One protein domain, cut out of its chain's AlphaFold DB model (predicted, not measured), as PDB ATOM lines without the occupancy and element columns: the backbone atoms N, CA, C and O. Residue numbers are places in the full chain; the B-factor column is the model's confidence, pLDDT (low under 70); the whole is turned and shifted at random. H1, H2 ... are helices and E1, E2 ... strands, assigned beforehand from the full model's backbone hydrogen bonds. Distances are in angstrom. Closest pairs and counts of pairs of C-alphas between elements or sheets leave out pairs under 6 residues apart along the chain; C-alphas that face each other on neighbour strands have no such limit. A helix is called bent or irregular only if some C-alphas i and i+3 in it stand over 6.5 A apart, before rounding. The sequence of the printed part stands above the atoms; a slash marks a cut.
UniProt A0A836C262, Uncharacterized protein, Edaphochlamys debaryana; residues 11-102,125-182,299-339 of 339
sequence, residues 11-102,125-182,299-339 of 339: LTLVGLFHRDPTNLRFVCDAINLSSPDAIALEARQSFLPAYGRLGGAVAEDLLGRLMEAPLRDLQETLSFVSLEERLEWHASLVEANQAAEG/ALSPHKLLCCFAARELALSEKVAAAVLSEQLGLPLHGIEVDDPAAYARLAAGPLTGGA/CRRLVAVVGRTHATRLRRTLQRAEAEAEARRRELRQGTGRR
ATOM      1  N   LEU A  11      91.182 111.895  31.050       92.75
ATOM      2  CA  LEU A  11      90.535 110.736  31.661       92.75
ATOM      3  C   LEU A  11      89.474 110.168  30.712       92.75
ATOM      4  O   LEU A  11      88.456 110.808  30.452       92.75
ATOM      5  N   THR A  12      89.668 108.933  30.254       94.38
ATOM      6  CA  THR A  12      88.655 108.162  29.525       94.38
ATOM      7  C   THR A  12      87.892 107.262  30.501       94.38
ATOM      8  O   THR A  12      88.414 106.255  30.974       94.38
ATOM      9  N   LEU A  13      86.640 107.622  30.807       91.88
ATOM     10  CA  LEU A  13      85.741 106.823  31.652       91.88
ATOM     11  C   LEU A  13      84.954 105.802  30.819       91.88
ATOM     12  O   LEU A  13      84.010 106.172  30.107       91.88
ATOM     13  N   VAL A  14      85.307 104.528  30.978       90.69
ATOM     14  CA  VAL A  14      84.660 103.368  30.356       90.69
ATOM     15  C   VAL A  14      83.629 102.805  31.336       90.69
ATOM     16  O   VAL A  14      83.974 102.132  32.303       90.69
ATOM     17  N   GLY A  15      82.356 103.137  31.112       87.50
ATOM     18  CA  GLY A  15      81.239 102.685  31.943       87.50
ATOM     19  C   GLY A  15      80.611 101.410  31.395       87.50
ATOM     20  O   GLY A  15      79.976 101.457  30.344       87.50
ATOM     21  N   LEU A  16      80.749 100.305  32.121       81.06
ATOM     22  CA  LEU A  16      80.346  98.975  31.665       81.06
ATOM     23  C   LEU A  16      79.089  98.465  32.362       81.06
ATOM     24  O   LEU A  16      78.865  98.719  33.549       81.06
ATOM     25  N   PHE A  17      78.276  97.703  31.642       71.12
ATOM     26  CA  PHE A  17      77.234  96.896  32.266       71.12
ATOM     27  C   PHE A  17      77.856  95.582  32.699       71.12
ATOM     28  O   PHE A  17      78.317  94.826  31.853       71.12
ATOM     29  N   HIS A  18      77.890  95.286  33.995       63.12
ATOM     30  CA  HIS A  18      78.411  93.994  34.437       63.12
ATOM     31  C   HIS A  18      77.710  92.861  33.686       63.12
ATOM     32  O   HIS A  18      76.481  92.804  33.689       63.12
ATOM     33  N   ARG A  19      78.503  91.953  33.100       59.28
ATOM     34  CA  ARG A  19      78.036  90.779  32.334       59.28
ATOM     35  C   ARG A  19      77.461  91.080  30.950       59.28
ATOM     36  O   ARG A  19      76.882  90.183  30.346       59.28
ATOM     37  N   ASP A  20      77.643  92.291  30.436       63.97
ATOM     38  CA  ASP A  20      77.469  92.545  29.010       63.97
ATOM     39  C   ASP A  20      78.642  91.897  28.254       63.97
ATOM     40  O   ASP A  20      79.802  92.241  28.502       63.97
ATOM     41  N   PRO A  21      78.376  90.928  27.367       59.31
ATOM     42  CA  PRO A  21      79.436  90.230  26.653       59.31
ATOM     43  C   PRO A  21      80.220  91.126  25.693       59.31
ATOM     44  O   PRO A  21      81.352  90.803  25.339       59.31
ATOM     45  N   THR A  22      79.653  92.266  25.298       65.62
ATOM     46  CA  THR A  22      80.320  93.244  24.434       65.62
ATOM     47  C   THR A  22      81.387  94.045  25.181       65.62
ATOM     48  O   THR A  22      82.239  94.680  24.553       65.62
ATOM     49  N   ASN A  23      81.400  93.984  26.521       73.88
ATOM     50  CA  ASN A  23      82.358  94.715  27.347       73.88
ATOM     51  C   ASN A  23      83.804  94.403  26.980       73.88
ATOM     52  O   ASN A  23      84.627  95.313  27.006       73.88
ATOM     53  N   LEU A  24      84.116  93.145  26.652       75.94
ATOM     54  CA  LEU A  24      85.461  92.732  26.253       75.94
ATOM     55  C   LEU A  24      85.954  93.585  25.087       75.94
ATOM     56  O   LEU A  24      86.914  94.342  25.235       75.94
ATOM     57  N   ARG A  25      85.241  93.530  23.958       78.00
ATOM     58  CA  ARG A  25      85.552  94.315  22.762       78.00
ATOM     59  C   ARG A  25      85.589  95.809  23.064       78.00
ATOM     60  O   ARG A  25      86.531  96.492  22.671       78.00
ATOM     61  N   PHE A  26      84.602  96.311  23.799       82.31
ATOM     62  CA  PHE A  26      84.500  97.733  24.108       82.31
ATOM     63  C   PHE A  26      85.672  98.246  24.960       82.31
ATOM     64  O   PHE A  26      86.200  99.325  24.693       82.31
ATOM     65  N   VAL A  27      86.129  97.469  25.949       86.56
ATOM     66  CA  VAL A  27      87.330  97.779  26.744       86.56
ATOM     67  C   VAL A  27      88.574  97.798  25.855       86.56
ATOM     68  O   VAL A  27      89.381  98.722  25.970       86.56
ATOM     69  N   CYS A  28      88.704  96.835  24.937       85.00
ATOM     70  CA  CYS A  28      89.808  96.795  23.975       85.00
ATOM     71  C   CYS A  28      89.829  98.033  23.088       85.00
ATOM     72  O   CYS A  28      90.853  98.705  22.990       85.00
ATOM     73  N   ASP A  29      88.692  98.358  22.475       86.62
ATOM     74  CA  ASP A  29      88.559  99.522  21.608       86.62
ATOM     75  C   ASP A  29      88.869 100.809  22.376       86.62
ATOM     76  O   ASP A  29      89.640 101.637  21.896       86.62
ATOM     77  N   ALA A  30      88.350 100.960  23.597       88.81
ATOM     78  CA  ALA A  30      88.616 102.130  24.426       88.81
ATOM     79  C   ALA A  30      90.107 102.286  24.761       88.81
ATOM     80  O   ALA A  30      90.646 103.387  24.633       88.81
ATOM     81  N   ILE A  31      90.789 101.208  25.163       90.88
ATOM     82  CA  ILE A  31      92.225 101.232  25.485       90.88
ATOM     83  C   ILE A  31      93.060 101.504  24.229       90.88
ATOM     84  O   ILE A  31      93.934 102.370  24.254       90.88
ATOM     85  N   ASN A  32      92.762 100.839  23.114       89.31
ATOM     86  CA  ASN A  32      93.500 101.024  21.866       89.31
ATOM     87  C   ASN A  32      93.336 102.447  21.311       89.31
ATOM     88  O   ASN A  32      94.327 103.096  20.968       89.31
ATOM     89  N   LEU A  33      92.104 102.970  21.275       90.44
ATOM     90  CA  LEU A  33      91.808 104.307  20.748       90.44
ATOM     91  C   LEU A  33      92.383 105.428  21.619       90.44
ATOM     92  O   LEU A  33      92.872 106.425  21.089       90.44
ATOM     93  N   SER A  34      92.335 105.282  22.945       92.25
ATOM     94  CA  SER A  34      92.855 106.308  23.863       92.25
ATOM     95  C   SER A  34      94.374 106.243  24.035       92.25
ATOM     96  O   SER A  34      94.993 107.270  24.326       92.25
ATOM     97  N   SER A  35      94.992 105.075  23.809       93.31
ATOM     98  CA  SER A  35      96.426 104.826  24.015       93.31
ATOM     99  C   SER A  35      96.916 105.351  25.380       93.31
ATOM    100  O   SER A  35      97.763 106.251  25.428       93.31
ATOM    101  N   PRO A  36      96.354 104.862  26.499       95.88
ATOM    102  CA  PRO A  36      96.591 105.448  27.809       95.88
ATOM    103  C   PRO A  36      98.004 105.169  28.327       95.88
ATOM    104  O   PRO A  36      98.678 104.241  27.885       95.88
ATOM    105  N   ASP A  37      98.434 105.951  29.317       96.38
ATOM    106  CA  ASP A  37      99.691 105.731  30.038       96.38
ATOM    107  C   ASP A  37      99.528 104.741  31.200       96.38
ATOM    108  O   ASP A  37     100.517 104.164  31.647       96.38
ATOM    109  N   ALA A  38      98.293 104.567  31.681       96.81
ATOM    110  CA  ALA A  38      97.901 103.639  32.734       96.81
ATOM    111  C   ALA A  38      96.412 103.269  32.622       96.81
ATOM    112  O   ALA A  38      95.607 104.014  32.052       96.81
ATOM    113  N   ILE A  39      96.043 102.127  33.203       96.38
ATOM    114  CA  ILE A  39      94.661 101.646  33.290       96.38
ATOM    115  C   ILE A  39      94.267 101.556  34.768       96.38
ATOM    116  O   ILE A  39      94.992 100.984  35.579       96.38
ATOM    117  N   ALA A  40      93.108 102.104  35.118       95.81
ATOM    118  CA  ALA A  40      92.485 101.977  36.427       95.81
ATOM    119  C   ALA A  40      91.232 101.097  36.341       95.81
ATOM    120  O   ALA A  40      90.401 101.264  35.449       95.81
ATOM    121  N   LEU A  41      91.078 100.182  37.292       92.44
ATOM    122  CA  LEU A  41      89.939  99.284  37.413       92.44
ATOM    123  C   LEU A  41      89.164  99.565  38.687       92.44
ATOM    124  O   LEU A  41      89.748  99.708  39.758       92.44
ATOM    125  N   GLU A  42      87.840  99.523  38.587       90.50
ATOM    126  CA  GLU A  42      86.953  99.418  39.742       90.50
ATOM    127  C   GLU A  42      87.086  98.030  40.395       90.50
ATOM    128  O   GLU A  42      86.300  97.101  40.176       90.50
ATOM    129  N   ALA A  43      88.159  97.844  41.151       84.56
ATOM    130  CA  ALA A  43      88.498  96.618  41.848       84.56
ATOM    131  C   ALA A  43      89.537  96.899  42.931       84.56
ATOM    132  O   ALA A  43      90.363  97.793  42.801       84.56
ATOM    133  N   ARG A  44      89.568  96.066  43.969       80.62
ATOM    134  CA  ARG A  44      90.656  96.103  44.951       80.62
ATOM    135  C   ARG A  44      91.991  95.792  44.276       80.62
ATOM    136  O   ARG A  44      92.075  94.843  43.495       80.62
ATOM    137  N   GLN A  45      93.041  96.524  44.649       84.19
ATOM    138  CA  GLN A  45      94.408  96.285  44.169       84.19
ATOM    139  C   GLN A  45      94.853  94.828  44.387       84.19
ATOM    140  O   GLN A  45      95.486  94.229  43.520       84.19
ATOM    141  N   SER A  46      94.466  94.223  45.514       76.31
ATOM    142  CA  SER A  46      94.779  92.827  45.847       76.31
ATOM    143  C   SER A  46      94.163  91.801  44.888       76.31
ATOM    144  O   SER A  46      94.616  90.658  44.850       76.31
ATOM    145  N   PHE A  47      93.164  92.182  44.085       74.81
ATOM    146  CA  PHE A  47      92.527  91.294  43.111       74.81
ATOM    147  C   PHE A  47      93.174  91.333  41.725       74.81
ATOM    148  O   PHE A  47      92.938  90.418  40.939       74.81
ATOM    149  N   LEU A  48      94.019  92.321  41.415       81.81
ATOM    150  CA  LEU A  48      94.642  92.413  40.089       81.81
ATOM    151  C   LEU A  48      95.459  91.169  39.702       81.81
ATOM    152  O   LEU A  48      95.283  90.690  38.580       81.81
ATOM    153  N   PRO A  49      96.274  90.570  40.599       79.75
ATOM    154  CA  PRO A  49      96.993  89.343  40.262       79.75
ATOM    155  C   PRO A  49      96.058  88.178  39.928       79.75
ATOM    156  O   PRO A  49      96.427  87.302  39.153       79.75
ATOM    157  N   ALA A  50      94.856  88.148  40.516       73.00
ATOM    158  CA  ALA A  50      93.862  87.141  40.173       73.00
ATOM    159  C   ALA A  50      93.355  87.361  38.745       73.00
ATOM    160  O   ALA A  50      93.366  86.414  37.975       73.00
ATOM    161  N   TYR A  51      93.005  88.589  38.349       79.75
ATOM    162  CA  TYR A  51      92.561  88.858  36.973       79.75
ATOM    163  C   TYR A  51      93.619  88.504  35.923       79.75
ATOM    164  O   TYR A  51      93.261  87.918  34.907       79.75
ATOM    165  N   GLY A  52      94.902  88.767  36.195       77.19
ATOM    166  CA  GLY A  52      95.997  88.330  35.320       77.19
ATOM    167  C   GLY A  52      96.069  86.805  35.180       77.19
ATOM    168  O   GLY A  52      96.096  86.287  34.068       77.19
ATOM    169  N   ARG A  53      95.994  86.062  36.297       72.62
ATOM    170  CA  ARG A  53      95.951  84.586  36.262       72.62
ATOM    171  C   ARG A  53      94.737  84.048  35.512       72.62
ATOM    172  O   ARG A  53      94.868  83.086  34.769       72.62
ATOM    173  N   LEU A  54      93.569  84.656  35.712       70.75
ATOM    174  CA  LEU A  54      92.343  84.263  35.018       70.75
ATOM    175  C   LEU A  54      92.439  84.563  33.516       70.75
ATOM    176  O   LEU A  54      91.922  83.786  32.727       70.75
ATOM    177  N   GLY A  55      93.127  85.642  33.129       72.69
ATOM    178  CA  GLY A  55      93.441  85.955  31.734       72.69
ATOM    179  C   GLY A  55      94.336  84.909  31.082       72.69
ATOM    180  O   GLY A  55      93.988  84.403  30.024       72.69
ATOM    181  N   GLY A  56      95.428  84.518  31.747       72.00
ATOM    182  CA  GLY A  56      96.323  83.462  31.254       72.00
ATOM    183  C   GLY A  56      95.721  82.051  31.273       72.00
ATOM    184  O   GLY A  56      96.257  81.148  30.642       72.00
ATOM    185  N   ALA A  57      94.620  81.852  31.998       68.81
ATOM    186  CA  ALA A  57      93.860  80.603  32.034       68.81
ATOM    187  C   ALA A  57      92.859  80.469  30.869       68.81
ATOM    188  O   ALA A  57      92.342  79.375  30.637       68.81
ATOM    189  N   VAL A  58      92.555  81.565  30.164       67.00
ATOM    190  CA  VAL A  58      91.717  81.547  28.957       67.00
ATOM    191  C   VAL A  58      92.590  81.137  27.776       67.00
ATOM    192  O   VAL A  58      93.710  81.627  27.649       67.00
ATOM    193  N   ALA A  59      92.085  80.266  26.901       69.06
ATOM    194  CA  ALA A  59      92.787  79.937  25.665       69.06
ATOM    195  C   ALA A  59      93.087  81.229  24.873       69.06
ATOM    196  O   ALA A  59      92.203  82.074  24.694       69.06
ATOM    197  N   GLU A  60      94.344  81.418  24.451       67.06
ATOM    198  CA  GLU A  60      94.801  82.674  23.825       67.06
ATOM    199  C   GLU A  60      93.968  83.037  22.588       67.06
ATOM    200  O   GLU A  60      93.643  84.205  22.357       67.06
ATOM    201  N   ASP A  61      93.571  82.024  21.820       75.44
ATOM    202  CA  ASP A  61      92.746  82.165  20.626       75.44
ATOM    203  C   ASP A  61      91.304  82.573  20.959       75.44
ATOM    204  O   ASP A  61      90.695  83.326  20.201       75.44
ATOM    205  N   LEU A  62      90.755  82.114  22.088       73.12
ATOM    206  CA  LEU A  62      89.408  82.446  22.542       73.12
ATOM    207  C   LEU A  62      89.324  83.903  22.989       73.12
ATOM    208  O   LEU A  62      88.413  84.622  22.579       73.12
ATOM    209  N   LEU A  63      90.274  84.360  23.808       71.88
ATOM    210  CA  LEU A  63      90.258  85.739  24.283       71.88
ATOM    211  C   LEU A  63      90.466  86.717  23.123       71.88
ATOM    212  O   LEU A  63      89.680  87.651  22.985       71.88
ATOM    213  N   GLY A  64      91.440  86.463  22.241       75.12
ATOM    214  CA  GLY A  64      91.642  87.270  21.034       75.12
ATOM    215  C   GLY A  64      90.391  87.319  20.153       75.12
ATOM    216  O   GLY A  64      89.946  88.398  19.760       75.12
ATOM    217  N   ARG A  65      89.733  86.172  19.945       77.69
ATOM    218  CA  ARG A  65      88.457  86.089  19.222       77.69
ATOM    219  C   ARG A  65      87.354  86.928  19.855       77.69
ATOM    220  O   ARG A  65      86.668  87.653  19.142       77.69
ATOM    221  N   LEU A  66      87.180  86.869  21.173       74.50
ATOM    222  CA  LEU A  66      86.169  87.664  21.880       74.50
ATOM    223  C   LEU A  66      86.492  89.166  21.872       74.50
ATOM    224  O   LEU A  66      85.582  89.994  21.867       74.50
ATOM    225  N   MET A  67      87.777  89.525  21.845       75.38
ATOM    226  CA  MET A  67      88.239  90.907  21.700       75.38
ATOM    227  C   MET A  67      88.060  91.443  20.275       75.38
ATOM    228  O   MET A  67      88.103  92.654  20.078       75.38
ATOM    229  N   GLU A  68      87.866  90.586  19.274       76.69
ATOM    230  CA  GLU A  68      87.701  90.963  17.864       76.69
ATOM    231  C   GLU A  68      86.267  90.824  17.351       76.69
ATOM    232  O   GLU A  68      85.864  91.536  16.428       76.69
ATOM    233  N   ALA A  69      85.480  89.941  17.961       71.62
ATOM    234  CA  ALA A  69      84.133  89.641  17.524       71.62
ATOM    235  C   ALA A  69      83.176  90.827  17.764       71.62
ATOM    236  O   ALA A  69      83.150  91.400  18.859       71.62
ATOM    237  N   PRO A  70      82.329  91.184  16.779       67.50
ATOM    238  CA  PRO A  70      81.301  92.211  16.926       67.50
ATOM    239  C   PRO A  70      80.076  91.641  17.654       67.50
ATOM    240  O   PRO A  70      78.967  91.663  17.123       67.50
ATOM    241  N   LEU A  71      80.296  91.092  18.849       67.00
ATOM    242  CA  LEU A  71      79.253  90.493  19.677       67.00
ATOM    243  C   LEU A  71      78.207  91.559  20.004       67.00
ATOM    244  O   LEU A  71      78.562  92.670  20.395       67.00
ATOM    245  N   ARG A  72      76.926  91.240  19.819       63.88
ATOM    246  CA  ARG A  72      75.803  92.146  20.105       63.88
ATOM    247  C   ARG A  72      75.070  91.771  21.377       63.88
ATOM    248  O   ARG A  72      74.501  92.642  22.032       63.88
ATOM    249  N   ASP A  73      75.063  90.484  21.710       59.75
ATOM    250  CA  ASP A  73      74.360  89.958  22.868       59.75
ATOM    251  C   ASP A  73      74.975  88.653  23.400       59.75
ATOM    252  O   ASP A  73      75.950  88.096  22.879       59.75
ATOM    253  N   LEU A  74      74.401  88.182  24.510       58.25
ATOM    254  CA  LEU A  74      74.819  86.964  25.200       58.25
ATOM    255  C   LEU A  74      74.644  85.724  24.326       58.25
ATOM    256  O   LEU A  74      75.475  84.824  24.372       58.25
ATOM    257  N   GLN A  75      73.574  85.663  23.539       60.75
ATOM    258  CA  GLN A  75      73.266  84.499  22.721       60.75
ATOM    259  C   GLN A  75      74.275  84.350  21.579       60.75
ATOM    260  O   GLN A  75      74.759  83.246  21.339       60.75
ATOM    261  N   GLU A  76      74.640  85.452  20.929       65.25
ATOM    262  CA  GLU A  76      75.687  85.492  19.910       65.25
ATOM    263  C   GLU A  76      77.044  85.101  20.506       65.25
ATOM    264  O   GLU A  76      77.749  84.263  19.951       65.25
ATOM    265  N   THR A  77      77.357  85.594  21.704       65.19
ATOM    266  CA  THR A  77      78.589  85.238  22.428       65.19
ATOM    267  C   THR A  77      78.661  83.751  22.750       65.19
ATOM    268  O   THR A  77      79.660  83.100  22.464       65.19
ATOM    269  N   LEU A  78      77.574  83.180  23.272       62.06
ATOM    270  CA  LEU A  78      77.476  81.748  23.561       62.06
ATOM    271  C   LEU A  78      77.455  80.877  22.297       62.06
ATOM    272  O   LEU A  78      77.697  79.678  22.397       62.06
ATOM    273  N   SER A  79      77.152  81.451  21.129       67.88
ATOM    274  CA  SER A  79      77.283  80.772  19.833       67.88
ATOM    275  C   SER A  79      78.697  80.857  19.254       67.88
ATOM    276  O   SER A  79      79.070  80.025  18.432       67.88
ATOM    277  N   PHE A  80      79.480  81.848  19.696       70.25
ATOM    278  CA  PHE A  80      80.858  82.085  19.265       70.25
ATOM    279  C   PHE A  80      81.883  81.269  20.062       70.25
ATOM    280  O   PHE A  80      82.992  81.033  19.583       70.25
ATOM    281  N   VAL A  81      81.498  80.840  21.267       69.88
ATOM    282  CA  VAL A  81      82.287  79.970  22.141       69.88
ATOM    283  C   VAL A  81      81.648  78.586  22.177       69.88
ATOM    284  O   VAL A  81      80.494  78.425  22.586       69.88
ATOM    285  N   SER A  82      82.397  77.570  21.762       73.62
ATOM    286  CA  SER A  82      81.963  76.174  21.813       73.62
ATOM    287  C   SER A  82      81.666  75.724  23.252       73.62
ATOM    288  O   SER A  82      81.969  76.400  24.241       73.62
ATOM    289  N   LEU A  83      80.976  74.592  23.401       67.69
ATOM    290  CA  LEU A  83      80.736  74.031  24.733       67.69
ATOM    291  C   LEU A  83      82.051  73.559  25.363       67.69
ATOM    292  O   LEU A  83      82.255  73.748  26.558       67.69
ATOM    293  N   GLU A  84      82.934  72.996  24.548       73.00
ATOM    294  CA  GLU A  84      84.261  72.514  24.902       73.00
ATOM    295  C   GLU A  84      85.125  73.654  25.449       73.00
ATOM    296  O   GLU A  84      85.605  73.560  26.572       73.00
ATOM    297  N   GLU A  85      85.210  74.780  24.737       71.12
ATOM    298  CA  GLU A  85      85.951  75.970  25.184       71.12
ATOM    299  C   GLU A  85      85.404  76.552  26.493       71.12
ATOM    300  O   GLU A  85      86.170  76.991  27.348       71.12
ATOM    301  N   ARG A  86      84.077  76.541  26.687       68.56
ATOM    302  CA  ARG A  86      83.466  76.963  27.961       68.56
ATOM    303  C   ARG A  86      83.823  76.016  29.098       68.56
ATOM    304  O   ARG A  86      84.130  76.468  30.195       68.56
ATOM    305  N   LEU A  87      83.789  74.709  28.848       64.94
ATOM    306  CA  LEU A  87      84.167  73.696  29.833       64.94
ATOM    307  C   LEU A  87      85.654  73.781  30.188       64.94
ATOM    308  O   LEU A  87      85.991  73.688  31.366       64.94
ATOM    309  N   GLU A  88      86.523  73.996  29.203       70.75
ATOM    310  CA  GLU A  88      87.959  74.202  29.403       70.75
ATOM    311  C   GLU A  88      88.230  75.484  30.184       70.75
ATOM    312  O   GLU A  88      88.932  75.447  31.193       70.75
ATOM    313  N   TRP A  89      87.610  76.601  29.795       69.75
ATOM    314  CA  TRP A  89      87.736  77.850  30.538       69.75
ATOM    315  C   TRP A  89      87.263  77.676  31.982       69.75
ATOM    316  O   TRP A  89      87.975  78.049  32.915       69.75
ATOM    317  N   HIS A  90      86.114  77.034  32.192       67.00
ATOM    318  CA  HIS A  90      85.606  76.730  33.524       67.00
ATOM    319  C   HIS A  90      86.573  75.866  34.344       67.00
ATOM    320  O   HIS A  90      86.825  76.173  35.510       67.00
ATOM    321  N   ALA A  91      87.134  74.810  33.751       65.81
ATOM    322  CA  ALA A  91      88.114  73.952  34.409       65.81
ATOM    323  C   ALA A  91      89.349  74.756  34.840       65.81
ATOM    324  O   ALA A  91      89.720  74.721  36.016       65.81
ATOM    325  N   SER A  92      89.900  75.581  33.949       68.62
ATOM    326  CA  SER A  92      91.040  76.449  34.253       68.62
ATOM    327  C   SER A  92      90.720  77.484  35.343       68.62
ATOM    328  O   SER A  92      91.560  77.770  36.198       68.62
ATOM    329  N   LEU A  93      89.495  78.028  35.377       61.91
ATOM    330  CA  LEU A  93      89.036  78.926  36.447       61.91
ATOM    331  C   LEU A  93      88.970  78.208  37.804       61.91
ATOM    332  O   LEU A  93      89.333  78.787  38.832       61.91
ATOM    333  N   VAL A  94      88.492  76.962  37.828       61.91
ATOM    334  CA  VAL A  94      88.441  76.139  39.044       61.91
ATOM    335  C   VAL A  94      89.856  75.838  39.541       61.91
ATOM    336  O   VAL A  94      90.136  76.060  40.720       61.91
ATOM    337  N   GLU A  95      90.766  75.428  38.658       65.81
ATOM    338  CA  GLU A  95      92.167  75.152  38.997       65.81
ATOM    339  C   GLU A  95      92.898  76.400  39.511       65.81
ATOM    340  O   GLU A  95      93.561  76.356  40.551       65.81
ATOM    341  N   ALA A  96      92.731  77.547  38.844       62.06
ATOM    342  CA  ALA A  96      93.339  78.811  39.261       62.06
ATOM    343  C   ALA A  96      92.852  79.270  40.647       62.06
ATOM    344  O   ALA A  96      93.632  79.833  41.424       62.06
ATOM    345  N   ASN A  97      91.578  79.022  40.974       57.50
ATOM    346  CA  ASN A  97      91.024  79.310  42.296       57.50
ATOM    347  C   ASN A  97      91.558  78.345  43.359       57.50
ATOM    348  O   ASN A  97      91.999  78.801  44.410       57.50
ATOM    349  N   GLN A  98      91.611  77.042  43.077       62.16
ATOM    350  CA  GLN A  98      92.189  76.053  43.996       62.16
ATOM    351  C   GLN A  98      93.670  76.342  44.287       62.16
ATOM    352  O   GLN A  98      94.113  76.284  45.435       62.16
ATOM    353  N   ALA A  99      94.437  76.736  43.268       62.28
ATOM    354  CA  ALA A  99      95.829  77.148  43.429       62.28
ATOM    355  C   ALA A  99      95.981  78.423  44.281       62.28
ATOM    356  O   ALA A  99      96.992  78.592  44.966       62.28
ATOM    357  N   ALA A 100      94.988  79.321  44.253       56.97
ATOM    358  CA  ALA A 100      94.949  80.506  45.104       56.97
ATOM    359  C   ALA A 100      94.546  80.174  46.553       56.97
ATOM    360  O   ALA A 100      95.115  80.747  47.478       56.97
ATOM    361  N   GLU A 101      93.625  79.229  46.759       54.50
ATOM    362  CA  GLU A 101      93.228  78.729  48.087       54.50
ATOM    363  C   GLU A 101      94.375  77.978  48.791       54.50
ATOM    364  O   GLU A 101      94.513  78.054  50.010       54.50
ATOM    365  N   GLY A 102      95.240  77.302  48.029       50.28
ATOM    366  CA  GLY A 102      96.385  76.544  48.548       50.28
ATOM    367  C   GLY A 102      97.601  77.374  48.987       50.28
ATOM    368  O   GLY A 102      98.580  76.795  49.460       50.28
ATOM    369  N   ALA A 125      82.098  86.345  45.759       38.38
ATOM    370  CA  ALA A 125      82.316  86.038  44.373       38.38
ATOM    371  C   ALA A 125      83.124  84.763  44.045       38.38
ATOM    372  O   ALA A 125      83.094  84.359  42.893       38.38
ATOM    373  N   LEU A 126      83.864  84.130  44.953       41.25
ATOM    374  CA  LEU A 126      84.809  83.068  44.541       41.25
ATOM    375  C   LEU A 126      84.674  81.752  45.315       41.25
ATOM    376  O   LEU A 126      85.562  80.917  45.239       41.25
ATOM    377  N   SER A 127      83.563  81.514  46.026       41.50
ATOM    378  CA  SER A 127      83.398  80.224  46.707       41.50
ATOM    379  C   SER A 127      83.144  79.069  45.712       41.50
ATOM    380  O   SER A 127      82.322  79.232  44.800       41.50
ATOM    381  N   PRO A 128      83.747  77.879  45.915       37.06
ATOM    382  CA  PRO A 128      83.565  76.699  45.054       37.06
ATOM    383  C   PRO A 128      82.097  76.319  44.815       37.06
ATOM    384  O   PRO A 128      81.686  76.004  43.701       37.06
ATOM    385  N   HIS A 129      81.260  76.449  45.848       36.25
ATOM    386  CA  HIS A 129      79.827  76.167  45.756       36.25
ATOM    387  C   HIS A 129      79.065  77.200  44.899       36.25
ATOM    388  O   HIS A 129      78.043  76.875  44.295       36.25
ATOM    389  N   LYS A 130      79.544  78.448  44.818       40.38
ATOM    390  CA  LYS A 130      78.970  79.460  43.922       40.38
ATOM    391  C   LYS A 130      79.460  79.275  42.490       40.38
ATOM    392  O   LYS A 130      78.663  79.504  41.592       40.38
ATOM    393  N   LEU A 131      80.696  78.822  42.272       40.28
ATOM    394  CA  LEU A 131      81.257  78.557  40.938       40.28
ATOM    395  C   LEU A 131      80.452  77.505  40.149       40.28
ATOM    396  O   LEU A 131      80.198  77.709  38.966       40.28
ATOM    397  N   LEU A 132      79.932  76.466  40.814       36.66
ATOM    398  CA  LEU A 132      79.073  75.440  40.196       36.66
ATOM    399  C   LEU A 132      77.708  75.965  39.709       36.66
ATOM    400  O   LEU A 132      77.224  75.547  38.663       36.66
ATOM    401  N   CYS A 133      77.094  76.923  40.411       36.00
ATOM    402  CA  CYS A 133      75.842  77.556  39.966       36.00
ATOM    403  C   CYS A 133      76.062  78.649  38.894       36.00
ATOM    404  O   CYS A 133      75.101  79.246  38.416       36.00
ATOM    405  N   CYS A 134      77.319  78.960  38.553       41.44
ATOM    406  CA  CYS A 134      77.736  80.165  37.826       41.44
ATOM    407  C   CYS A 134      78.079  79.962  36.339       41.44
ATOM    408  O   CYS A 134      78.463  80.938  35.691       41.44
ATOM    409  N   PHE A 135      77.893  78.753  35.805       42.19
ATOM    410  CA  PHE A 135      78.387  78.280  34.500       42.19
ATOM    411  C   PHE A 135      77.920  79.075  33.254       42.19
ATOM    412  O   PHE A 135      78.422  78.855  32.166       42.19
ATOM    413  N   ALA A 136      76.963  80.006  33.369       42.56
ATOM    414  CA  ALA A 136      76.493  80.799  32.219       42.56
ATOM    415  C   ALA A 136      76.527  82.326  32.417       42.56
ATOM    416  O   ALA A 136      76.647  83.068  31.449       42.56
ATOM    417  N   ALA A 137      76.412  82.823  33.655       39.03
ATOM    418  CA  ALA A 137      76.152  84.248  33.917       39.03
ATOM    419  C   ALA A 137      77.298  84.982  34.632       39.03
ATOM    420  O   ALA A 137      77.298  86.211  34.696       39.03
ATOM    421  N   ARG A 138      78.254  84.259  35.230       46.50
ATOM    422  CA  ARG A 138      79.392  84.861  35.946       46.50
ATOM    423  C   ARG A 138      80.635  84.997  35.071       46.50
ATOM    424  O   ARG A 138      81.412  85.921  35.298       46.50
ATOM    425  N   GLU A 139      80.796  84.123  34.083       50.31
ATOM    426  CA  GLU A 139      81.948  84.109  33.169       50.31
ATOM    427  C   GLU A 139      82.108  85.454  32.441       50.31
ATOM    428  O   GLU A 139      83.219  85.951  32.279       50.31
ATOM    429  N   LEU A 140      81.000  86.153  32.172       47.31
ATOM    430  CA  LEU A 140      81.026  87.491  31.578       47.31
ATOM    431  C   LEU A 140      81.281  88.639  32.566       47.31
ATOM    432  O   LEU A 140      81.707  89.703  32.143       47.31
ATOM    433  N   ALA A 141      81.051  88.460  33.871       45.34
ATOM    434  CA  ALA A 141      81.239  89.519  34.882       45.34
ATOM    435  C   ALA A 141      82.712  89.784  35.225       45.34
ATOM    436  O   ALA A 141      83.056  90.787  35.845       45.34
ATOM    437  N   LEU A 142      83.562  88.793  34.958       55.62
ATOM    438  CA  LEU A 142      85.007  88.905  35.123       55.62
ATOM    439  C   LEU A 142      85.667  89.328  33.812       55.62
ATOM    440  O   LEU A 142      86.809  89.779  33.839       55.62
ATOM    441  N   SER A 143      84.940  89.223  32.699       65.94
ATOM    442  CA  SER A 143      85.467  89.421  31.358       65.94
ATOM    443  C   SER A 143      86.076  90.814  31.196       65.94
ATOM    444  O   SER A 143      87.215  90.920  30.758       65.94
ATOM    445  N   GLU A 144      85.429  91.877  31.682       76.94
ATOM    446  CA  GLU A 144      85.949  93.235  31.521       76.94
ATOM    447  C   GLU A 144      87.250  93.501  32.292       76.94
ATOM    448  O   GLU A 144      88.161  94.161  31.789       76.94
ATOM    449  N   LYS A 145      87.354  92.968  33.514       81.88
ATOM    450  CA  LYS A 145      88.527  93.157  34.382       81.88
ATOM    451  C   LYS A 145      89.683  92.290  33.907       81.88
ATOM    452  O   LYS A 145      90.828  92.728  33.954       81.88
ATOM    453  N   VAL A 146      89.369  91.089  33.427       77.94
ATOM    454  CA  VAL A 146      90.327  90.173  32.809       77.94
ATOM    455  C   VAL A 146      90.855  90.755  31.498       77.94
ATOM    456  O   VAL A 146      92.068  90.828  31.345       77.94
ATOM    457  N   ALA A 147      90.001  91.267  30.606       78.94
ATOM    458  CA  ALA A 147      90.456  91.922  29.376       78.94
ATOM    459  C   ALA A 147      91.356  93.113  29.657       78.94
ATOM    460  O   ALA A 147      92.419  93.229  29.058       78.94
ATOM    461  N   ALA A 148      90.967  93.987  30.584       86.25
ATOM    462  CA  ALA A 148      91.809  95.114  30.940       86.25
ATOM    463  C   ALA A 148      93.157  94.670  31.529       86.25
ATOM    464  O   ALA A 148      94.175  95.285  31.223       86.25
ATOM    465  N   ALA A 149      93.184  93.598  32.329       87.06
ATOM    466  CA  ALA A 149      94.428  93.040  32.851       87.06
ATOM    467  C   ALA A 149      95.323  92.473  31.740       87.06
ATOM    468  O   ALA A 149      96.504  92.811  31.686       87.06
ATOM    469  N   VAL A 150      94.749  91.691  30.824       83.94
ATOM    470  CA  VAL A 150      95.467  91.113  29.679       83.94
ATOM    471  C   VAL A 150      95.990  92.202  28.744       83.94
ATOM    472  O   VAL A 150      97.160  92.187  28.381       83.94
ATOM    473  N   LEU A 151      95.170  93.197  28.405       86.31
ATOM    474  CA  LEU A 151      95.595  94.340  27.592       86.31
ATOM    475  C   LEU A 151      96.706  95.137  28.266       86.31
ATOM    476  O   LEU A 151      97.642  95.577  27.603       86.31
ATOM    477  N   SER A 152      96.616  95.327  29.583       91.19
ATOM    478  CA  SER A 152      97.664  96.003  30.337       91.19
ATOM    479  C   SER A 152      98.992  95.266  30.214       91.19
ATOM    480  O   SER A 152     100.018  95.902  29.994       91.19
ATOM    481  N   GLU A 153      98.977  93.938  30.313       89.88
ATOM    482  CA  GLU A 153     100.163  93.101  30.142       89.88
ATOM    483  C   GLU A 153     100.702  93.159  28.705       89.88
ATOM    484  O   GLU A 153     101.870  93.496  28.509       89.88
ATOM    485  N   GLN A 154      99.846  92.943  27.702       88.19
ATOM    486  CA  GLN A 154     100.212  92.976  26.279       88.19
ATOM    487  C   GLN A 154     100.823  94.318  25.856       88.19
ATOM    488  O   GLN A 154     101.782  94.362  25.086       88.19
ATOM    489  N   LEU A 155     100.285  95.425  26.371       89.75
ATOM    490  CA  LEU A 155     100.758  96.775  26.068       89.75
ATOM    491  C   LEU A 155     101.885  97.232  27.012       89.75
ATOM    492  O   LEU A 155     102.464  98.305  26.814       89.75
ATOM    493  N   GLY A 156     102.209  96.456  28.050       92.75
ATOM    494  CA  GLY A 156     103.169  96.816  29.096       92.75
ATOM    495  C   GLY A 156     102.765  98.059  29.896       92.75
ATOM    496  O   GLY A 156     103.627  98.849  30.288       92.75
ATOM    497  N   LEU A 157     101.464  98.291  30.068       94.06
ATOM    498  CA  LEU A 157     100.909  99.421  30.808       94.06
ATOM    499  C   LEU A 157     100.786  99.099  32.308       94.06
ATOM    500  O   LEU A 157     100.546  97.946  32.672       94.06
ATOM    501  N   PRO A 158     100.917 100.099  33.197       95.62
ATOM    502  CA  PRO A 158     100.542  99.964  34.599       95.62
ATOM    503  C   PRO A 158      99.034  99.713  34.758       95.62
ATOM    504  O   PRO A 158      98.220 100.462  34.209       95.62
ATOM    505  N   LEU A 159      98.685  98.711  35.569       95.00
ATOM    506  CA  LEU A 159      97.314  98.403  35.977       95.00
ATOM    507  C   LEU A 159      97.114  98.731  37.457       95.00
ATOM    508  O   LEU A 159      97.848  98.231  38.314       95.00
ATOM    509  N   HIS A 160      96.083  99.514  37.759       95.69
ATOM    510  CA  HIS A 160      95.753  99.950  39.114       95.69
ATOM    511  C   HIS A 160      94.328  99.556  39.482       95.69
ATOM    512  O   HIS A 160      93.416  99.652  38.668       95.69
ATOM    513  N   GLY A 161      94.127  99.123  40.720       91.56
ATOM    514  CA  GLY A 161      92.830  98.806  41.290       91.56
ATOM    515  C   GLY A 161      92.415  99.905  42.256       91.56
ATOM    516  O   GLY A 161      93.142 100.210  43.199       91.56
ATOM    517  N   ILE A 162      91.240 100.480  42.029       90.94
ATOM    518  CA  ILE A 162      90.608 101.442  42.923       90.94
ATOM    519  C   ILE A 162      89.389 100.782  43.560       90.94
ATOM    520  O   ILE A 162      88.455 100.346  42.880       90.94
ATOM    521  N   GLU A 163      89.392 100.718  44.887       86.62
ATOM    522  CA  GLU A 163      88.228 100.292  45.647       86.62
ATOM    523  C   GLU A 163      87.190 101.424  45.683       86.62
ATOM    524  O   GLU A 163      87.515 102.574  45.962       86.62
ATOM    525  N   VAL A 164      85.932 101.110  45.365       80.19
ATOM    526  CA  VAL A 164      84.824 102.086  45.442       80.19
ATOM    527  C   VAL A 164      84.484 102.415  46.888       80.19
ATOM    528  O   VAL A 164      84.093 103.531  47.227       80.19
ATOM    529  N   ASP A 165      84.597 101.402  47.734       74.56
ATOM    530  CA  ASP A 165      84.233 101.464  49.129       74.56
ATOM    531  C   ASP A 165      85.368 102.096  49.934       74.56
ATOM    532  O   ASP A 165      86.366 101.439  50.199       74.56
ATOM    533  N   ASP A 166      85.207 103.359  50.348       71.69
ATOM    534  CA  ASP A 166      86.127 104.019  51.285       71.69
ATOM    535  C   ASP A 166      86.007 103.351  52.669       71.69
ATOM    536  O   ASP A 166      85.021 103.606  53.378       71.69
ATOM    537  N   PRO A 167      86.987 102.540  53.115       67.25
ATOM    538  CA  PRO A 167      86.897 101.844  54.395       67.25
ATOM    539  C   PRO A 167      86.779 102.824  55.566       67.25
ATOM    540  O   PRO A 167      86.152 102.502  56.574       67.25
ATOM    541  N   ALA A 168      87.314 104.044  55.430       65.81
ATOM    542  CA  ALA A 168      87.170 105.092  56.431       65.81
ATOM    543  C   ALA A 168      85.754 105.688  56.437       65.81
ATOM    544  O   ALA A 168      85.239 106.003  57.508       65.81
ATOM    545  N   ALA A 169      85.087 105.816  55.285       62.88
ATOM    546  CA  ALA A 169      83.673 106.194  55.239       62.88
ATOM    547  C   ALA A 169      82.804 105.137  55.920       62.88
ATOM    548  O   ALA A 169      81.992 105.489  56.772       62.88
ATOM    549  N   TYR A 170      83.029 103.854  55.628       61.56
ATOM    550  CA  TYR A 170      82.327 102.760  56.302       61.56
ATOM    551  C   TYR A 170      82.619 102.699  57.796       61.56
ATOM    552  O   TYR A 170      81.690 102.522  58.575       61.56
ATOM    553  N   ALA A 171      83.866 102.912  58.219       62.75
ATOM    554  CA  ALA A 171      84.213 102.984  59.636       62.75
ATOM    555  C   ALA A 171      83.510 104.159  60.336       62.75
ATOM    556  O   ALA A 171      82.985 103.990  61.435       62.75
ATOM    557  N   ARG A 172      83.425 105.330  59.685       60.81
ATOM    558  CA  ARG A 172      82.666 106.489  60.188       60.81
ATOM    559  C   ARG A 172      81.168 106.201  60.309       60.81
ATOM    560  O   ARG A 172      80.549 106.705  61.232       60.81
ATOM    561  N   LEU A 173      80.603 105.385  59.421       55.69
ATOM    562  CA  LEU A 173      79.191 104.979  59.459       55.69
ATOM    563  C   LEU A 173      78.919 103.877  60.485       55.69
ATOM    564  O   LEU A 173      77.877 103.879  61.133       55.69
ATOM    565  N   ALA A 174      79.854 102.939  60.641       54.28
ATOM    566  CA  ALA A 174      79.794 101.884  61.647       54.28
ATOM    567  C   ALA A 174      79.936 102.446  63.070       54.28
ATOM    568  O   ALA A 174      79.375 101.886  64.007       54.28
ATOM    569  N   ALA A 175      80.625 103.582  63.224       57.62
ATOM    570  CA  ALA A 175      80.691 104.346  64.470       57.62
ATOM    571  C   ALA A 175      79.362 105.039  64.847       57.62
ATOM    572  O   ALA A 175      79.282 105.684  65.892       57.62
ATOM    573  N   GLY A 176      78.320 104.883  64.026       51.50
ATOM    574  CA  GLY A 176      77.003 105.479  64.197       51.50
ATOM    575  C   GLY A 176      76.659 106.404  63.030       51.50
ATOM    576  O   GLY A 176      77.544 106.850  62.297       51.50
ATOM    577  N   PRO A 177      75.369 106.702  62.815       49.38
ATOM    578  CA  PRO A 177      74.989 107.647  61.783       49.38
ATOM    579  C   PRO A 177      75.587 109.023  62.124       49.38
ATOM    580  O   PRO A 177      75.569 109.454  63.278       49.38
ATOM    581  N   LEU A 178      76.133 109.721  61.120       50.84
ATOM    582  CA  LEU A 178      76.712 111.068  61.281       50.84
ATOM    583  C   LEU A 178      75.681 112.094  61.806       50.84
ATOM    584  O   LEU A 178      76.045 113.183  62.242       50.84
ATOM    585  N   THR A 179      74.401 111.721  61.811       46.50
ATOM    586  CA  THR A 179      73.288 112.354  62.519       46.50
ATOM    587  C   THR A 179      72.594 111.268  63.342       46.50
ATOM    588  O   THR A 179      72.244 110.245  62.777       46.50
ATOM    589  N   GLY A 180      72.426 111.435  64.660       44.44
ATOM    590  CA  GLY A 180      71.968 110.406  65.620       44.44
ATOM    591  C   GLY A 180      70.540 109.851  65.450       44.44
ATOM    592  O   GLY A 180      69.781 109.816  66.415       44.44
ATOM    593  N   GLY A 181      70.169 109.430  64.244       48.19
ATOM    594  CA  GLY A 181      68.894 108.827  63.888       48.19
ATOM    595  C   GLY A 181      68.785 107.372  64.320       48.19
ATOM    596  O   GLY A 181      69.756 106.615  64.285       48.19
ATOM    597  N   ALA A 182      67.582 106.971  64.725       51.16
ATOM    598  CA  ALA A 182      67.284 105.581  65.038       51.16
ATOM    599  C   ALA A 182      67.461 104.702  63.781       51.16
ATOM    600  O   ALA A 182      67.056 105.116  62.692       51.16
ATOM    601  N   CYS A 299     100.595 110.678  34.621       94.25
ATOM    602  CA  CYS A 299      99.897 110.190  33.427       94.25
ATOM    603  C   CYS A 299      99.357 111.355  32.594       94.25
ATOM    604  O   CYS A 299      98.572 112.152  33.089       94.25
ATOM    605  N   ARG A 300      99.641 111.404  31.296       94.44
ATOM    606  CA  ARG A 300      98.929 112.311  30.385       94.44
ATOM    607  C   ARG A 300      97.547 111.778  30.035       94.44
ATOM    608  O   ARG A 300      96.642 112.576  29.814       94.44
ATOM    609  N   ARG A 301      97.393 110.455  29.959       96.19
ATOM    610  CA  ARG A 301      96.146 109.772  29.597       96.19
ATOM    611  C   ARG A 301      95.889 108.596  30.531       96.19
ATOM    612  O   ARG A 301      96.750 107.734  30.692       96.19
ATOM    613  N   LEU A 302      94.699 108.542  31.113       96.12
ATOM    614  CA  LEU A 302      94.255 107.485  32.017       96.12
ATOM    615  C   LEU A 302      92.937 106.908  31.503       96.12
ATOM    616  O   LEU A 302      91.979 107.649  31.283       96.12
ATOM    617  N   VAL A 303      92.864 105.587  31.353       96.38
ATOM    618  CA  VAL A 303      91.588 104.883  31.152       96.38
ATOM    619  C   VAL A 303      91.118 104.347  32.494       96.38
ATOM    620  O   VAL A 303      91.871 103.658  33.172       96.38
ATOM    621  N   ALA A 304      89.872 104.628  32.864       95.31
ATOM    622  CA  ALA A 304      89.239 104.068  34.049       95.31
ATOM    623  C   ALA A 304      88.026 103.220  33.651       95.31
ATOM    624  O   ALA A 304      87.072 103.730  33.060       95.31
ATOM    625  N   VAL A 305      88.072 101.931  33.986       92.25
ATOM    626  CA  VAL A 305      87.019 100.948  33.717       92.25
ATOM    627  C   VAL A 305      86.190 100.747  34.980       92.25
ATOM    628  O   VAL A 305      86.679 100.228  35.987       92.25
ATOM    629  N   VAL A 306      84.935 101.181  34.924       90.44
ATOM    630  CA  VAL A 306      84.029 101.270  36.078       90.44
ATOM    631  C   VAL A 306      82.631 100.771  35.712       90.44
ATOM    632  O   VAL A 306      82.273 100.688  34.534       90.44
ATOM    633  N   GLY A 307      81.800 100.469  36.710       85.25
ATOM    634  CA  GLY A 307      80.390 100.163  36.472       85.25
ATOM    635  C   GLY A 307      79.671 101.361  35.839       85.25
ATOM    636  O   GLY A 307      79.918 102.512  36.195       85.25
ATOM    637  N   ARG A 308      78.751 101.137  34.897       82.56
ATOM    638  CA  ARG A 308      78.101 102.215  34.125       82.56
ATOM    639  C   ARG A 308      77.370 103.232  34.999       82.56
ATOM    640  O   ARG A 308      77.436 104.436  34.732       82.56
ATOM    641  N   THR A 309      76.693 102.777  36.050       80.19
ATOM    642  CA  THR A 309      76.033 103.678  37.004       80.19
ATOM    643  C   THR A 309      77.057 104.556  37.718       80.19
ATOM    644  O   THR A 309      76.871 105.766  37.814       80.19
ATOM    645  N   HIS A 310      78.179 103.970  38.139       85.44
ATOM    646  CA  HIS A 310      79.277 104.698  38.760       85.44
ATOM    647  C   HIS A 310      79.905 105.702  37.782       85.44
ATOM    648  O   HIS A 310      79.979 106.883  38.101       85.44
ATOM    649  N   ALA A 311      80.207 105.305  36.538       88.25
ATOM    650  CA  ALA A 311      80.646 106.229  35.482       88.25
ATOM    651  C   ALA A 311      79.689 107.417  35.305       88.25
ATOM    652  O   ALA A 311      80.127 108.550  35.116       88.25
ATOM    653  N   THR A 312      78.378 107.166  35.350       84.19
ATOM    654  CA  THR A 312      77.357 108.208  35.185       84.19
ATOM    655  C   THR A 312      77.399 109.208  36.336       84.19
ATOM    656  O   THR A 312      77.355 110.418  36.099       84.19
ATOM    657  N   ARG A 313      77.534 108.727  37.576       86.19
ATOM    658  CA  ARG A 313      77.670 109.586  38.758       86.19
ATOM    659  C   ARG A 313      78.990 110.355  38.756       86.19
ATOM    660  O   ARG A 313      78.945 111.575  38.896       86.19
ATOM    661  N   LEU A 314      80.116 109.706  38.457       89.00
ATOM    662  CA  LEU A 314      81.420 110.360  38.304       89.00
ATOM    663  C   LEU A 314      81.368 111.490  37.270       89.00
ATOM    664  O   LEU A 314      81.819 112.599  37.548       89.00
ATOM    665  N   ARG A 315      80.755 111.252  36.100       87.12
ATOM    666  CA  ARG A 315      80.575 112.280  35.058       87.12
ATOM    667  C   ARG A 315      79.765 113.471  35.561       87.12
ATOM    668  O   ARG A 315      80.179 114.606  35.351       87.12
ATOM    669  N   ARG A 316      78.642 113.234  36.252       85.31
ATOM    670  CA  ARG A 316      77.832 114.315  36.847       85.31
ATOM    671  C   ARG A 316      78.634 115.108  37.882       85.31
ATOM    672  O   ARG A 316      78.554 116.334  37.897       85.31
ATOM    673  N   THR A 317      79.407 114.430  38.728       86.00
ATOM    674  CA  THR A 317      80.257 115.069  39.744       86.00
ATOM    675  C   THR A 317      81.345 115.931  39.103       86.00
ATOM    676  O   THR A 317      81.517 117.083  39.499       86.00
ATOM    677  N   LEU A 318      82.019 115.425  38.067       86.00
ATOM    678  CA  LEU A 318      83.036 116.166  37.316       86.00
ATOM    679  C   LEU A 318      82.452 117.400  36.616       86.00
ATOM    680  O   LEU A 318      82.975 118.496  36.788       86.00
ATOM    681  N   GLN A 319      81.324 117.255  35.915       86.69
ATOM    682  CA  GLN A 319      80.648 118.371  35.237       86.69
ATOM    683  C   GLN A 319      80.240 119.485  36.210       86.69
ATOM    684  O   GLN A 319      80.373 120.669  35.899       86.69
ATOM    685  N   ARG A 320      79.755 119.125  37.407       86.38
ATOM    686  CA  ARG A 320      79.435 120.101  38.459       86.38
ATOM    687  C   ARG A 320      80.687 120.836  38.938       86.38
ATOM    688  O   ARG A 320      80.673 122.061  39.003       86.38
ATOM    689  N   ALA A 321      81.769 120.107  39.206       84.25
ATOM    690  CA  ALA A 321      83.035 120.699  39.631       84.25
ATOM    691  C   ALA A 321      83.621 121.651  38.569       84.25
ATOM    692  O   ALA A 321      84.119 122.727  38.906       84.25
ATOM    693  N   GLU A 322      83.521 121.295  37.286       85.12
ATOM    694  CA  GLU A 322      83.932 122.148  36.165       85.12
ATOM    695  C   GLU A 322      83.101 123.434  36.086       85.12
ATOM    696  O   GLU A 322      83.669 124.526  35.991       85.12
ATOM    697  N   ALA A 323      81.773 123.326  36.196       88.25
ATOM    698  CA  ALA A 323      80.872 124.476  36.181       88.25
ATOM    699  C   ALA A 323      81.137 125.437  37.356       88.25
ATOM    700  O   ALA A 323      81.193 126.654  37.167       88.25
ATOM    701  N   GLU A 324      81.361 124.906  38.562       89.50
ATOM    702  CA  GLU A 324      81.717 125.704  39.742       89.50
ATOM    703  C   GLU A 324      83.076 126.399  39.584       89.50
ATOM    704  O   GLU A 324      83.223 127.579  39.915       89.50
ATOM    705  N   ALA A 325      84.077 125.693  39.048       85.44
ATOM    706  CA  ALA A 325      85.389 126.270  38.781       85.44
ATOM    707  C   ALA A 325      85.311 127.390  37.732       85.44
ATOM    708  O   ALA A 325      85.978 128.422  37.872       85.44
ATOM    709  N   GLU A 326      84.488 127.224  36.694       91.19
ATOM    710  CA  GLU A 326      84.265 128.255  35.686       91.19
ATOM    711  C   GLU A 326      83.545 129.480  36.266       91.19
ATOM    712  O   GLU A 326      83.978 130.610  36.017       91.19
ATOM    713  N   ALA A 327      82.512 129.279  37.090       91.81
ATOM    714  CA  ALA A 327      81.814 130.362  37.783       91.81
ATOM    715  C   ALA A 327      82.784 131.198  38.638       91.81
ATOM    716  O   ALA A 327      82.864 132.416  38.465       91.81
ATOM    717  N   ARG A 328      83.629 130.545  39.451       92.19
ATOM    718  CA  ARG A 328      84.660 131.225  40.260       92.19
ATOM    719  C   ARG A 328      85.664 132.000  39.405       92.19
ATOM    720  O   ARG A 328      86.051 133.116  39.748       92.19
ATOM    721  N   ARG A 329      86.095 131.444  38.263       91.38
ATOM    722  CA  ARG A 329      86.994 132.147  37.325       91.38
ATOM    723  C   ARG A 329      86.334 133.390  36.728       91.38
ATOM    724  O   ARG A 329      87.017 134.396  36.531       91.38
ATOM    725  N   ARG A 330      85.031 133.341  36.432       92.00
ATOM    726  CA  ARG A 330      84.267 134.495  35.928       92.00
ATOM    727  C   ARG A 330      84.137 135.584  36.994       92.00
ATOM    728  O   ARG A 330      84.408 136.741  36.684       92.00
ATOM    729  N   GLU A 331      83.823 135.220  38.235       91.00
ATOM    730  CA  GLU A 331      83.754 136.157  39.367       91.00
ATOM    731  C   GLU A 331      85.093 136.860  39.615       91.00
ATOM    732  O   GLU A 331      85.137 138.084  39.727       91.00
ATOM    733  N   LEU A 332      86.203 136.111  39.609       90.75
ATOM    734  CA  LEU A 332      87.546 136.679  39.763       90.75
ATOM    735  C   LEU A 332      87.873 137.686  38.654       90.75
ATOM    736  O   LEU A 332      88.367 138.771  38.951       90.75
ATOM    737  N   ARG A 333      87.541 137.370  37.393       90.56
ATOM    738  CA  ARG A 333      87.747 138.279  36.248       90.56
ATOM    739  C   ARG A 333      86.916 139.561  36.359       90.56
ATOM    740  O   ARG A 333      87.407 140.631  36.006       90.56
ATOM    741  N   GLN A 334      85.682 139.468  36.853       87.88
ATOM    742  CA  GLN A 334      84.799 140.625  37.047       87.88
ATOM    743  C   GLN A 334      85.208 141.476  38.261       87.88
ATOM    744  O   GLN A 334      85.109 142.701  38.214       87.88
ATOM    745  N   GLY A 335      85.717 140.851  39.327       79.88
ATOM    746  CA  GLY A 335      86.201 141.533  40.530       79.88
ATOM    747  C   GLY A 335      87.501 142.316  40.322       79.88
ATOM    748  O   GLY A 335      87.686 143.370  40.928       79.88
ATOM    749  N   THR A 336      88.385 141.859  39.430       69.81
ATOM    750  CA  THR A 336      89.646 142.554  39.108       69.81
ATOM    751  C   THR A 336      89.485 143.780  38.201       69.81
ATOM    752  O   THR A 336      90.412 144.574  38.111       69.81
ATOM    753  N   GLY A 337      88.329 143.968  37.553       57.72
ATOM    754  CA  GLY A 337      88.069 145.096  36.641       57.72
ATOM    755  C   GLY A 337      87.482 146.357  37.293       57.72
ATOM    756  O   GLY A 337      87.099 147.279  36.580       57.72
ATOM    757  N   ARG A 338      87.351 146.394  38.628       56.78
ATOM    758  CA  ARG A 338      86.750 147.509  39.391       56.78
ATOM    759  C   ARG A 338      87.748 148.309  40.242       56.78
ATOM    760  O   ARG A 338      87.324 149.014  41.155       56.78
ATOM    761  N   ARG A 339      89.050 148.194  39.976       53.06
ATOM    762  CA  ARG A 339      90.083 149.025  40.612       53.06
ATOM    763  C   ARG A 339      90.732 149.953  39.606       53.06
ATOM    764  O   ARG A 339      90.984 149.477  38.480       53.06
TER     765      ARG A 339
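What this domain is: This is residues 11 to 102, 125 to 182 and 299 to 339 of the 339 residues of an uncharacterized protein of Edaphochlamys debaryana (UniProt A0A836C262). A small parallel sheet has helices H1 and H7 side by side over one face, while the long helix H9 starts over edge strand E1 on the other face and sticks out as an arm with residues 316 to 339. H2 and H5 lead away from the E3 edge into a cluster of helices with H3, H4 and H6; residues 166 to 182, with H8, make a second free tail. The printed part has 191 residues, class mixed, running E1 H1 E2 H2 H3 H4 H5 H6 H7 E3 H8 E4 H9, with sheet order E1 E4 E2 E3. It is loose, with a radius of gyration of the C-alphas of 21.0 A, and elongated, spanning 78 by 47 by 30 A.

Where its parts are: E1, residues 11 to 16, begins at C-alpha 11 (90.535, 110.736, 31.661). H1 is 23 to 34, 16.0 A long; E2 38 to 42; H2 45 to 56, 18.3 A and only just irregular, C-alphas 46 and 49 being 6.9 A apart. H3 is 60 to 68, H4 74 to 80, H5 83 to 101, 26.9 A, H6 128 to 132, and H7 143 to 155, 17.8 A. E3 is 159 to 162, H8 167 to 174, E4 301 to 307, 19.7 A, and H9 308 to 338, 46.4 A, ending at C-alpha 338 (86.750, 147.509, 39.391).

How they stand to each other: The sheet is only just strongly twisted, its C-alphas up to 4.5 A off the best plane. Within hydrogen-bond range are N 14 and O 304, 2.8 A, for E1 and E4; N 305 and O 40, 2.8 A, for E4 and E2; N 162 and O 41, 2.8 A, for E2 and E3. E1, H1 and E2 form a split strand-helix-strand unit, E4 between the strands, with a right-handed crossover. Three layers have H1, H2 and H7 on one face and H9 on the other. H1 touches H7, closest C-alphas Leu 24 and Glu 144, 5.3 A. H2 touches H7 about perpendicular, 82 degrees, closest C-alphas Tyr 51 and Val 146, 4.9 A. H2 touches H5, closest C-alphas Leu 54 and Leu 93, 6.4 A. H1 touches H3, closest C-alphas Arg 25 and Met 67, 4.5 A. H4 and H3 are close but not clearly touching, as are H6 and H5; H8 touches no helix. Every O i to N i+4 pair is within range in H1, H3, H4, H5, H6, H7 and H8, against 6 of 8 in H2 and 25 of 27 in H9.

The domain as a whole: C-alphas Glu 84 and Arg 339, the farthest apart, are 78.3 A apart. Cuts leave gaps of 17.5 A between C-alphas 102 and 125, and 45.7 A between 182 and 299. Of the links printed whole, none is long. Mean pLDDT of the printed part is 73.7; 76 residues are under 70, among them 125 to 143.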